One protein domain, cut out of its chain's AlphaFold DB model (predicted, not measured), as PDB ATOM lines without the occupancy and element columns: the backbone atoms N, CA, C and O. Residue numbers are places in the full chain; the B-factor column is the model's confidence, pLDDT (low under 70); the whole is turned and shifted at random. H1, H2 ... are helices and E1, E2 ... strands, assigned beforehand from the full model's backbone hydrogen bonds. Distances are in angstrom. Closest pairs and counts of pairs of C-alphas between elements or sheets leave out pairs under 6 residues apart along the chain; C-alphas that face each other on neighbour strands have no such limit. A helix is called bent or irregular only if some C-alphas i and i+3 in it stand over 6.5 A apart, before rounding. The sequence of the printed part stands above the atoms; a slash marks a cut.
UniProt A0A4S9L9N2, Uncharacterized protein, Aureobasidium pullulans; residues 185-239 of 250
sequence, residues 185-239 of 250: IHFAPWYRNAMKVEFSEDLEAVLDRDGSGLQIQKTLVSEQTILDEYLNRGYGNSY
ATOM      1  N   ILE A 185     174.895 160.007 156.564       91.44
ATOM      2  CA  ILE A 185     174.578 158.719 155.947       91.44
ATOM      3  C   ILE A 185     174.167 158.980 154.503       91.44
ATOM      4  O   ILE A 185     173.310 159.817 154.239       91.44
ATOM      5  N   HIS A 186     174.804 158.263 153.579       91.56
ATOM      6  CA  HIS A 186     174.523 158.348 152.152       91.56
ATOM      7  C   HIS A 186     173.842 157.055 151.719       91.56
ATOM      8  O   HIS A 186     174.383 155.967 151.931       91.56
ATOM      9  N   PHE A 187     172.672 157.181 151.103       90.38
ATOM     10  CA  PHE A 187     171.950 156.063 150.511       90.38
ATOM     11  C   PHE A 187     172.046 156.128 148.994       90.38
ATOM     12  O   PHE A 187     172.061 157.210 148.405       90.38
ATOM     13  N   ALA A 188     172.097 154.963 148.352       88.81
ATOM     14  CA  ALA A 188     171.936 154.907 146.910       88.81
ATOM     15  C   ALA A 188     170.512 155.372 146.540       88.81
ATOM     16  O   ALA A 188     169.573 154.998 147.247       88.81
ATOM     17  N   PRO A 189     170.311 156.120 145.437       84.06
ATOM     18  CA  PRO A 189     168.991 156.654 145.080       84.06
ATOM     19  C   PRO A 189     167.890 155.586 144.993       84.06
ATOM     20  O   PRO A 189     166.753 155.811 145.398       84.06
ATOM     21  N   TRP A 190     168.237 154.381 144.534       85.81
ATOM     22  CA  TRP A 190     167.306 153.256 144.408       85.81
ATOM     23  C   TRP A 190     166.915 152.601 145.744       85.81
ATOM     24  O   TRP A 190     165.976 151.811 145.772       85.81
ATOM     25  N   TYR A 191     167.597 152.917 146.851       86.88
ATOM     26  CA  TYR A 191     167.265 152.376 148.173       86.88
ATOM     27  C   TYR A 191     166.001 153.027 148.768       86.88
ATOM     28  O   TYR A 191     165.400 152.448 149.661       86.88
ATOM     29  N   ARG A 192     165.545 154.184 148.253       84.75
ATOM     30  CA  ARG A 192     164.264 154.826 148.633       84.75
ATOM     31  C   ARG A 192     164.078 154.991 150.149       84.75
ATOM     32  O   ARG A 192     163.033 154.656 150.696       84.75
ATOM     33  N   ASN A 193     165.100 155.474 150.851       87.19
ATOM     34  CA  ASN A 193     164.946 155.808 152.265       87.19
ATOM     35  C   ASN A 193     164.139 157.111 152.419       87.19
ATOM     36  O   ASN A 193     164.466 158.100 151.770       87.19
ATOM     37  N   ALA A 194     163.139 157.099 153.304       82.25
ATOM     38  CA  ALA A 194     162.202 158.201 153.559       82.25
ATOM     39  C   ALA A 194     162.817 159.460 154.181       82.25
ATOM     40  O   ALA A 194     162.177 160.513 154.232       82.25
ATOM     41  N   MET A 195     163.983 159.323 154.820       87.12
ATOM     42  CA  MET A 195     164.399 160.305 155.810       87.12
ATOM     43  C   MET A 195     164.789 161.617 155.149       87.12
ATOM     44  O   MET A 195     165.623 161.666 154.244       87.12
ATOM     45  N   LYS A 196     164.230 162.693 155.694       89.12
ATOM     46  CA  LYS A 196     164.584 164.065 155.359       89.12
ATOM     47  C   LYS A 196     165.212 164.726 156.572       89.12
ATOM     48  O   LYS A 196     164.784 164.497 157.703       89.12
ATOM     49  N   VAL A 197     166.226 165.542 156.320       90.38
ATOM     50  CA  VAL A 197     166.845 166.391 157.337       90.38
ATOM     51  C   VAL A 197     166.293 167.800 157.181       90.38
ATOM     52  O   VAL A 197     166.188 168.313 156.069       90.38
ATOM     53  N   GLU A 198     165.914 168.423 158.288       93.62
ATOM     54  CA  GLU A 198     165.502 169.819 158.260       93.62
ATOM     55  C   GLU A 198     166.720 170.738 158.187       93.62
ATOM     56  O   GLU A 198     167.696 170.559 158.917       93.62
ATOM     57  N   PHE A 199     166.652 171.718 157.293       95.31
ATOM     58  CA  PHE A 199     167.643 172.776 157.150       95.31
ATOM     59  C   PHE A 199     166.946 174.136 157.162       95.31
ATOM     60  O   PHE A 199     165.778 174.232 156.782       95.31
ATOM     61  N   SER A 200     167.680 175.185 157.549       96.81
ATOM     62  CA  SER A 200     167.198 176.553 157.342       96.81
ATOM     63  C   SER A 200     166.994 176.804 155.847       96.81
ATOM     64  O   SER A 200     167.844 176.424 155.032       96.81
ATOM     65  N   GLU A 201     165.897 177.465 155.496       97.00
ATOM     66  CA  GLU A 201     165.638 177.983 154.150       97.00
ATOM     67  C   GLU A 201     166.777 178.881 153.636       97.00
ATOM     68  O   GLU A 201     167.124 178.817 152.458       97.00
ATOM     69  N   ASP A 202     167.486 179.579 154.528       96.88
ATOM     70  CA  ASP A 202     168.651 180.410 154.181       96.88
ATOM     71  C   ASP A 202     169.816 179.608 153.575       96.88
ATOM     72  O   ASP A 202     170.702 180.157 152.913       96.88
ATOM     73  N   LEU A 203     169.844 178.291 153.806       94.69
ATOM     74  CA  LEU A 203     170.880 177.397 153.297       94.69
ATOM     75  C   LEU A 203     170.512 176.765 151.954       94.69
ATOM     76  O   LEU A 203     171.342 176.041 151.400       94.69
ATOM     77  N   GLU A 204     169.323 177.021 151.402       92.00
ATOM     78  CA  GLU A 204     168.838 176.346 150.194       92.00
ATOM     79  C   GLU A 204     169.833 176.458 149.031       92.00
ATOM     80  O   GLU A 204     170.262 175.436 148.493       92.00
ATOM     81  N   ALA A 205     170.324 177.667 148.743       91.25
ATOM     82  CA  ALA A 205     171.302 177.907 147.680       91.25
ATOM     83  C   ALA A 205     172.652 177.191 147.900       91.25
ATOM     84  O   ALA A 205     173.379 176.895 146.950       91.25
ATOM     85  N   VAL A 206     173.026 176.922 149.157       90.56
ATOM     86  CA  VAL A 206     174.243 176.164 149.485       90.56
ATOM     87  C   VAL A 206     174.006 174.667 149.297       90.56
ATOM     88  O   VAL A 206     174.892 173.973 148.795       90.56
ATOM     89  N   LEU A 207     172.827 174.186 149.692       89.94
ATOM     90  CA  LEU A 207     172.430 172.782 149.629       89.94
ATOM     91  C   LEU A 207     172.187 172.315 148.188       89.94
ATOM     92  O   LEU A 207     172.594 171.209 147.844       89.94
ATOM     93  N   ASP A 208     171.605 173.171 147.345       87.12
ATOM     94  CA  ASP A 208     171.287 172.869 145.939       87.12
ATOM     95  C   ASP A 208     172.353 173.362 144.969       87.12
ATOM     96  O   ASP A 208     172.108 173.512 143.774       87.12
ATOM     97  N   ARG A 209     173.562 173.627 145.472       83.75
ATOM     98  CA  ARG A 209     174.654 174.095 144.631       83.75
ATOM     99  C   ARG A 209     174.888 173.130 143.463       83.75
ATOM    100  O   ARG A 209     175.291 171.979 143.663       83.75
ATOM    101  N   ASP A 210     174.733 173.667 142.255       61.53
ATOM    102  CA  ASP A 210     174.953 172.963 140.996       61.53
ATOM    103  C   ASP A 210     176.321 172.269 140.930       61.53
ATOM    104  O   ASP A 210     177.346 172.772 141.402       61.53
ATOM    105  N   GLY A 211     176.334 171.089 140.305       64.44
ATOM    106  CA  GLY A 211     177.548 170.300 140.076       64.44
ATOM    107  C   GLY A 211     178.009 169.446 141.262       64.44
ATOM    108  O   GLY A 211     179.028 168.768 141.143       64.44
ATOM    109  N   SER A 212     177.273 169.425 142.381       70.56
ATOM    110  CA  SER A 212     177.577 168.528 143.508       70.56
ATOM    111  C   SER A 212     177.339 167.051 143.167       70.56
ATOM    112  O   SER A 212     178.017 166.178 143.708       70.56
ATOM    113  N   GLY A 213     176.369 166.760 142.288       77.25
ATOM    114  CA  GLY A 213     175.911 165.399 141.978       77.25
ATOM    115  C   GLY A 213     175.309 164.649 143.177       77.25
ATOM    116  O   GLY A 213     174.932 163.486 143.040       77.25
ATOM    117  N   LEU A 214     175.225 165.295 144.345       83.38
ATOM    118  CA  LEU A 214     174.722 164.737 145.591       83.38
ATOM    119  C   LEU A 214     173.313 165.260 145.836       83.38
ATOM    120  O   LEU A 214     173.098 166.461 145.967       83.38
ATOM    121  N   GLN A 215     172.359 164.342 145.936       86.56
ATOM    122  CA  GLN A 215     171.002 164.663 146.353       86.56
ATOM    123  C   GLN A 215     170.938 164.720 147.881       86.56
ATOM    124  O   GLN A 215     171.240 163.733 148.555       86.56
ATOM    125  N   ILE A 216     170.506 165.856 148.426       90.19
ATOM    126  CA  ILE A 216     170.240 166.014 149.858       90.19
ATOM    127  C   ILE A 216     168.733 165.895 150.073       90.19
ATOM    128  O   ILE A 216     167.962 166.728 149.603       90.19
ATOM    129  N   GLN A 217     168.298 164.856 150.785       89.25
ATOM    130  CA  GLN A 217     166.898 164.728 151.180       89.25
ATOM    131  C   GLN A 217     166.610 165.684 152.338       89.25
ATOM    132  O   GLN A 217     167.089 165.476 153.455       89.25
ATOM    133  N   LYS A 218     165.852 166.747 152.057       92.12
ATOM    134  CA  LYS A 218     165.639 167.848 152.996       92.12
ATOM    135  C   LYS A 218     164.194 168.326 153.076       92.12
ATOM    136  O   LYS A 218     163.427 168.181 152.124       92.12
ATOM    137  N   THR A 219     163.880 168.933 154.210       94.88
ATOM    138  CA  THR A 219     162.746 169.842 154.395       94.88
ATOM    139  C   THR A 219     163.322 171.199 154.790       94.88
ATOM    140  O   THR A 219     164.290 171.249 155.546       94.88
ATOM    141  N   LEU A 220     162.773 172.289 154.261       96.56
ATOM    142  CA  LEU A 220     163.201 173.639 154.621       96.56
ATOM    143  C   LEU A 220     162.246 174.221 155.658       96.56
ATOM    144  O   LEU A 220     161.030 174.067 155.534       96.56
ATOM    145  N   VAL A 221     162.811 174.850 156.680       97.12
ATOM    146  CA  VAL A 221     162.094 175.541 157.759       97.12
ATOM    147  C   VAL A 221     162.829 176.842 158.097       97.12
ATOM    148  O   VAL A 221     163.938 177.067 157.616       97.12
ATOM    149  N   SER A 222     162.237 177.702 158.928       97.88
ATOM    150  CA  SER A 222     162.904 178.943 159.345       97.88
ATOM    151  C   SER A 222     164.156 178.668 160.189       97.88
ATOM    152  O   SER A 222     164.208 177.678 160.928       97.88
ATOM    153  N   GLU A 223     165.148 179.564 160.144       96.62
ATOM    154  CA  GLU A 223     166.342 179.475 161.000       96.62
ATOM    155  C   GLU A 223     165.970 179.375 162.487       96.62
ATOM    156  O   GLU A 223     166.510 178.536 163.209       96.62
ATOM    157  N   GLN A 224     164.995 180.174 162.929       97.00
ATOM    158  CA  GLN A 224     164.533 180.178 164.315       97.00
ATOM    159  C   GLN A 224     163.996 178.803 164.737       97.00
ATOM    160  O   GLN A 224     164.373 178.295 165.789       97.00
ATOM    161  N   THR A 225     163.195 178.154 163.883       96.06
ATOM    162  CA  THR A 225     162.702 176.787 164.124       96.06
ATOM    163  C   THR A 225     163.855 175.800 164.296       96.06
ATOM    164  O   THR A 225     163.839 175.000 165.230       96.06
ATOM    165  N   ILE A 226     164.887 175.870 163.443       94.69
ATOM    166  CA  ILE A 226     166.073 175.015 163.593       94.69
ATOM    167  C   ILE A 226     166.736 175.261 164.946       94.69
ATOM    168  O   ILE A 226     166.970 174.302 165.678       94.69
ATOM    169  N   LEU A 227     167.034 176.517 165.284       94.25
ATOM    170  CA  LEU A 227     167.766 176.874 166.501       94.25
ATOM    171  C   LEU A 227     167.022 176.478 167.784       94.25
ATOM    172  O   LEU A 227     167.666 176.060 168.750       94.25
ATOM    173  N   ASP A 228     165.693 176.547 167.780       94.00
ATOM    174  CA  ASP A 228     164.863 176.180 168.931       94.00
ATOM    175  C   ASP A 228     164.751 174.659 169.121       94.00
ATOM    176  O   ASP A 228     164.655 174.163 170.251       94.00
ATOM    177  N   GLU A 229     164.791 173.894 168.028       91.75
ATOM    178  CA  GLU A 229     164.413 172.481 168.051       91.75
ATOM    179  C   GLU A 229     165.559 171.495 167.829       91.75
ATOM    180  O   GLU A 229     165.405 170.332 168.200       91.75
ATOM    181  N   TYR A 230     166.697 171.884 167.241       91.62
ATOM    182  CA  TYR A 230     167.696 170.910 166.760       91.62
ATOM    183  C   TYR A 230     168.267 169.987 167.853       91.62
ATOM    184  O   TYR A 230     168.638 168.851 167.554       91.62
ATOM    185  N   LEU A 231     168.297 170.430 169.117       90.88
ATOM    186  CA  LEU A 231     168.703 169.605 170.267       90.88
ATOM    187  C   LEU A 231     167.563 168.787 170.889       90.88
ATOM    188  O   LEU A 231     167.826 167.889 171.684       90.88
ATOM    189  N   ASN A 232     166.313 169.085 170.540       87.06
ATOM    190  CA  ASN A 232     165.102 168.483 171.102       87.06
ATOM    191  C   ASN A 232     164.473 167.455 170.143       87.06
ATOM    192  O   ASN A 232     163.257 167.264 170.130       87.06
ATOM    193  N   ARG A 233     165.293 166.795 169.318       83.56
ATOM    194  CA  ARG A 233     164.858 165.765 168.364       83.56
ATOM    195  C   ARG A 233     165.170 164.365 168.873       83.56
ATOM    196  O   ARG A 233     166.001 164.170 169.760       83.56
ATOM    197  N   GLY A 234     164.498 163.377 168.283       77.50
ATOM    198  CA  GLY A 234     164.841 161.976 168.501       77.50
ATOM    199  C   GLY A 234     166.302 161.698 168.131       77.50
ATOM    200  O   GLY A 234     166.886 162.377 167.292       77.50
ATOM    201  N   TYR A 235     166.901 160.693 168.759       75.88
ATOM    202  CA  TYR A 235     168.266 160.258 168.484       75.88
ATOM    203  C   TYR A 235     168.332 158.743 168.274       75.88
ATOM    204  O   TYR A 235     167.557 157.970 168.841       75.88
ATOM    205  N   GLY A 236     169.302 158.303 167.467       72.88
ATOM    206  CA  GLY A 236     169.584 156.884 167.240       72.88
ATOM    207  C   GLY A 236     168.379 156.120 166.685       72.88
ATOM    208  O   GLY A 236     167.998 156.308 165.533       72.88
ATOM    209  N   ASN A 237     167.788 155.260 167.518       69.00
ATOM    210  CA  ASN A 237     166.717 154.330 167.143       69.00
ATOM    211  C   ASN A 237     165.356 155.003 166.887       69.00
ATOM    212  O   ASN A 237     164.412 154.316 166.506       69.00
ATOM    213  N   SER A 238     165.234 156.319 167.085       75.38
ATOM    214  CA  SER A 238     164.041 157.076 166.684       75.38
ATOM    215  C   SER A 238     163.880 157.181 165.165       75.38
ATOM    216  O   SER A 238     162.798 157.511 164.689       75.38
ATOM    217  N   TYR A 239     164.951 156.942 164.404       78.06
ATOM    218  CA  TYR A 239     164.956 157.051 162.952       78.06
ATOM    219  C   TYR A 239     164.835 155.684 162.282       78.06
ATOM    220  O   TYR A 239     165.486 154.716 162.680       78.06
TER     221      TYR A 239
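Overview. This is residues 185 to 239 of the 250 residues of an uncharacterized protein of Aureobasidium pullulans (UniProt A0A4S9L9N2). A flat, loosely built domain has two short parallel strands, E1 and E2, side by side in its middle; each leads at its far end into a short helix, and the two helices, H1 and H2, splay away from each other. Round this small centre the chain swings in wide loops, residues 185 to 196 before E1 and 208 to 217 between H1 and E2, while residues 231 to 238 stick out as a tail. The printed part has 55 residues, with two named strands and two named helices in the order E1, H1, E2, H2; the class is mixed, with under half of the residues in named elements. It is loose, with a radius of gyration of the C-alphas of 12.7 A, and spans 31 by 30 by 12 A.

Along the chain. E1, residues 197 to 200, is 10.2 A long and begins with C-alpha 197 at (166.845, 166.391, 157.337). E2 is residues 218 to 221, 9.7 A. H1 is residues 201 to 207, 9.7 A, and is irregular: C-alphas 202 and 205 are 7.5 A apart. H2, residues 223 to 229, is 10.1 A long and ends with C-alpha 229 at (164.413, 172.481, 168.051).

Arrangement. E1 and E2 are parallel neighbours at 38 degrees, with N 199 and O 219 within hydrogen-bond range at 3.0 A. E1, H1 and E2 form a strand-helix-strand unit, two parallel neighbour strands with a helix between them along the chain, and its crossover is right-handed. The closest C-alphas of H1 and E2, those of Glu 201 and Leu 220, are 5.0 A apart. The closest of E1 and H2, those of Ser 200 and Glu 223, are 4.8 A apart. H1 and H2 are close but not clearly touching, about perpendicular at 79 degrees, with the closest C-alphas, of Glu 201 and Glu 223, 7.0 A apart. Every O i to N i+4 pair is within hydrogen-bond range in H2; in H1 1 of 3 is, beside 3 of 4 O i to N i+3 pairs.

Size, cuts and confidence. The two C-alphas farthest apart, of Trp 190 and Asp 228, are 33.7 A apart. The printed part has no cut. The links E1 to H1 and E2 to H2 are tight, H1 to E2 is short, and residues 231 to 238 stand free. The mean pLDDT of the printed part is 87.6; residues 210 to 211 and 237 are under 70.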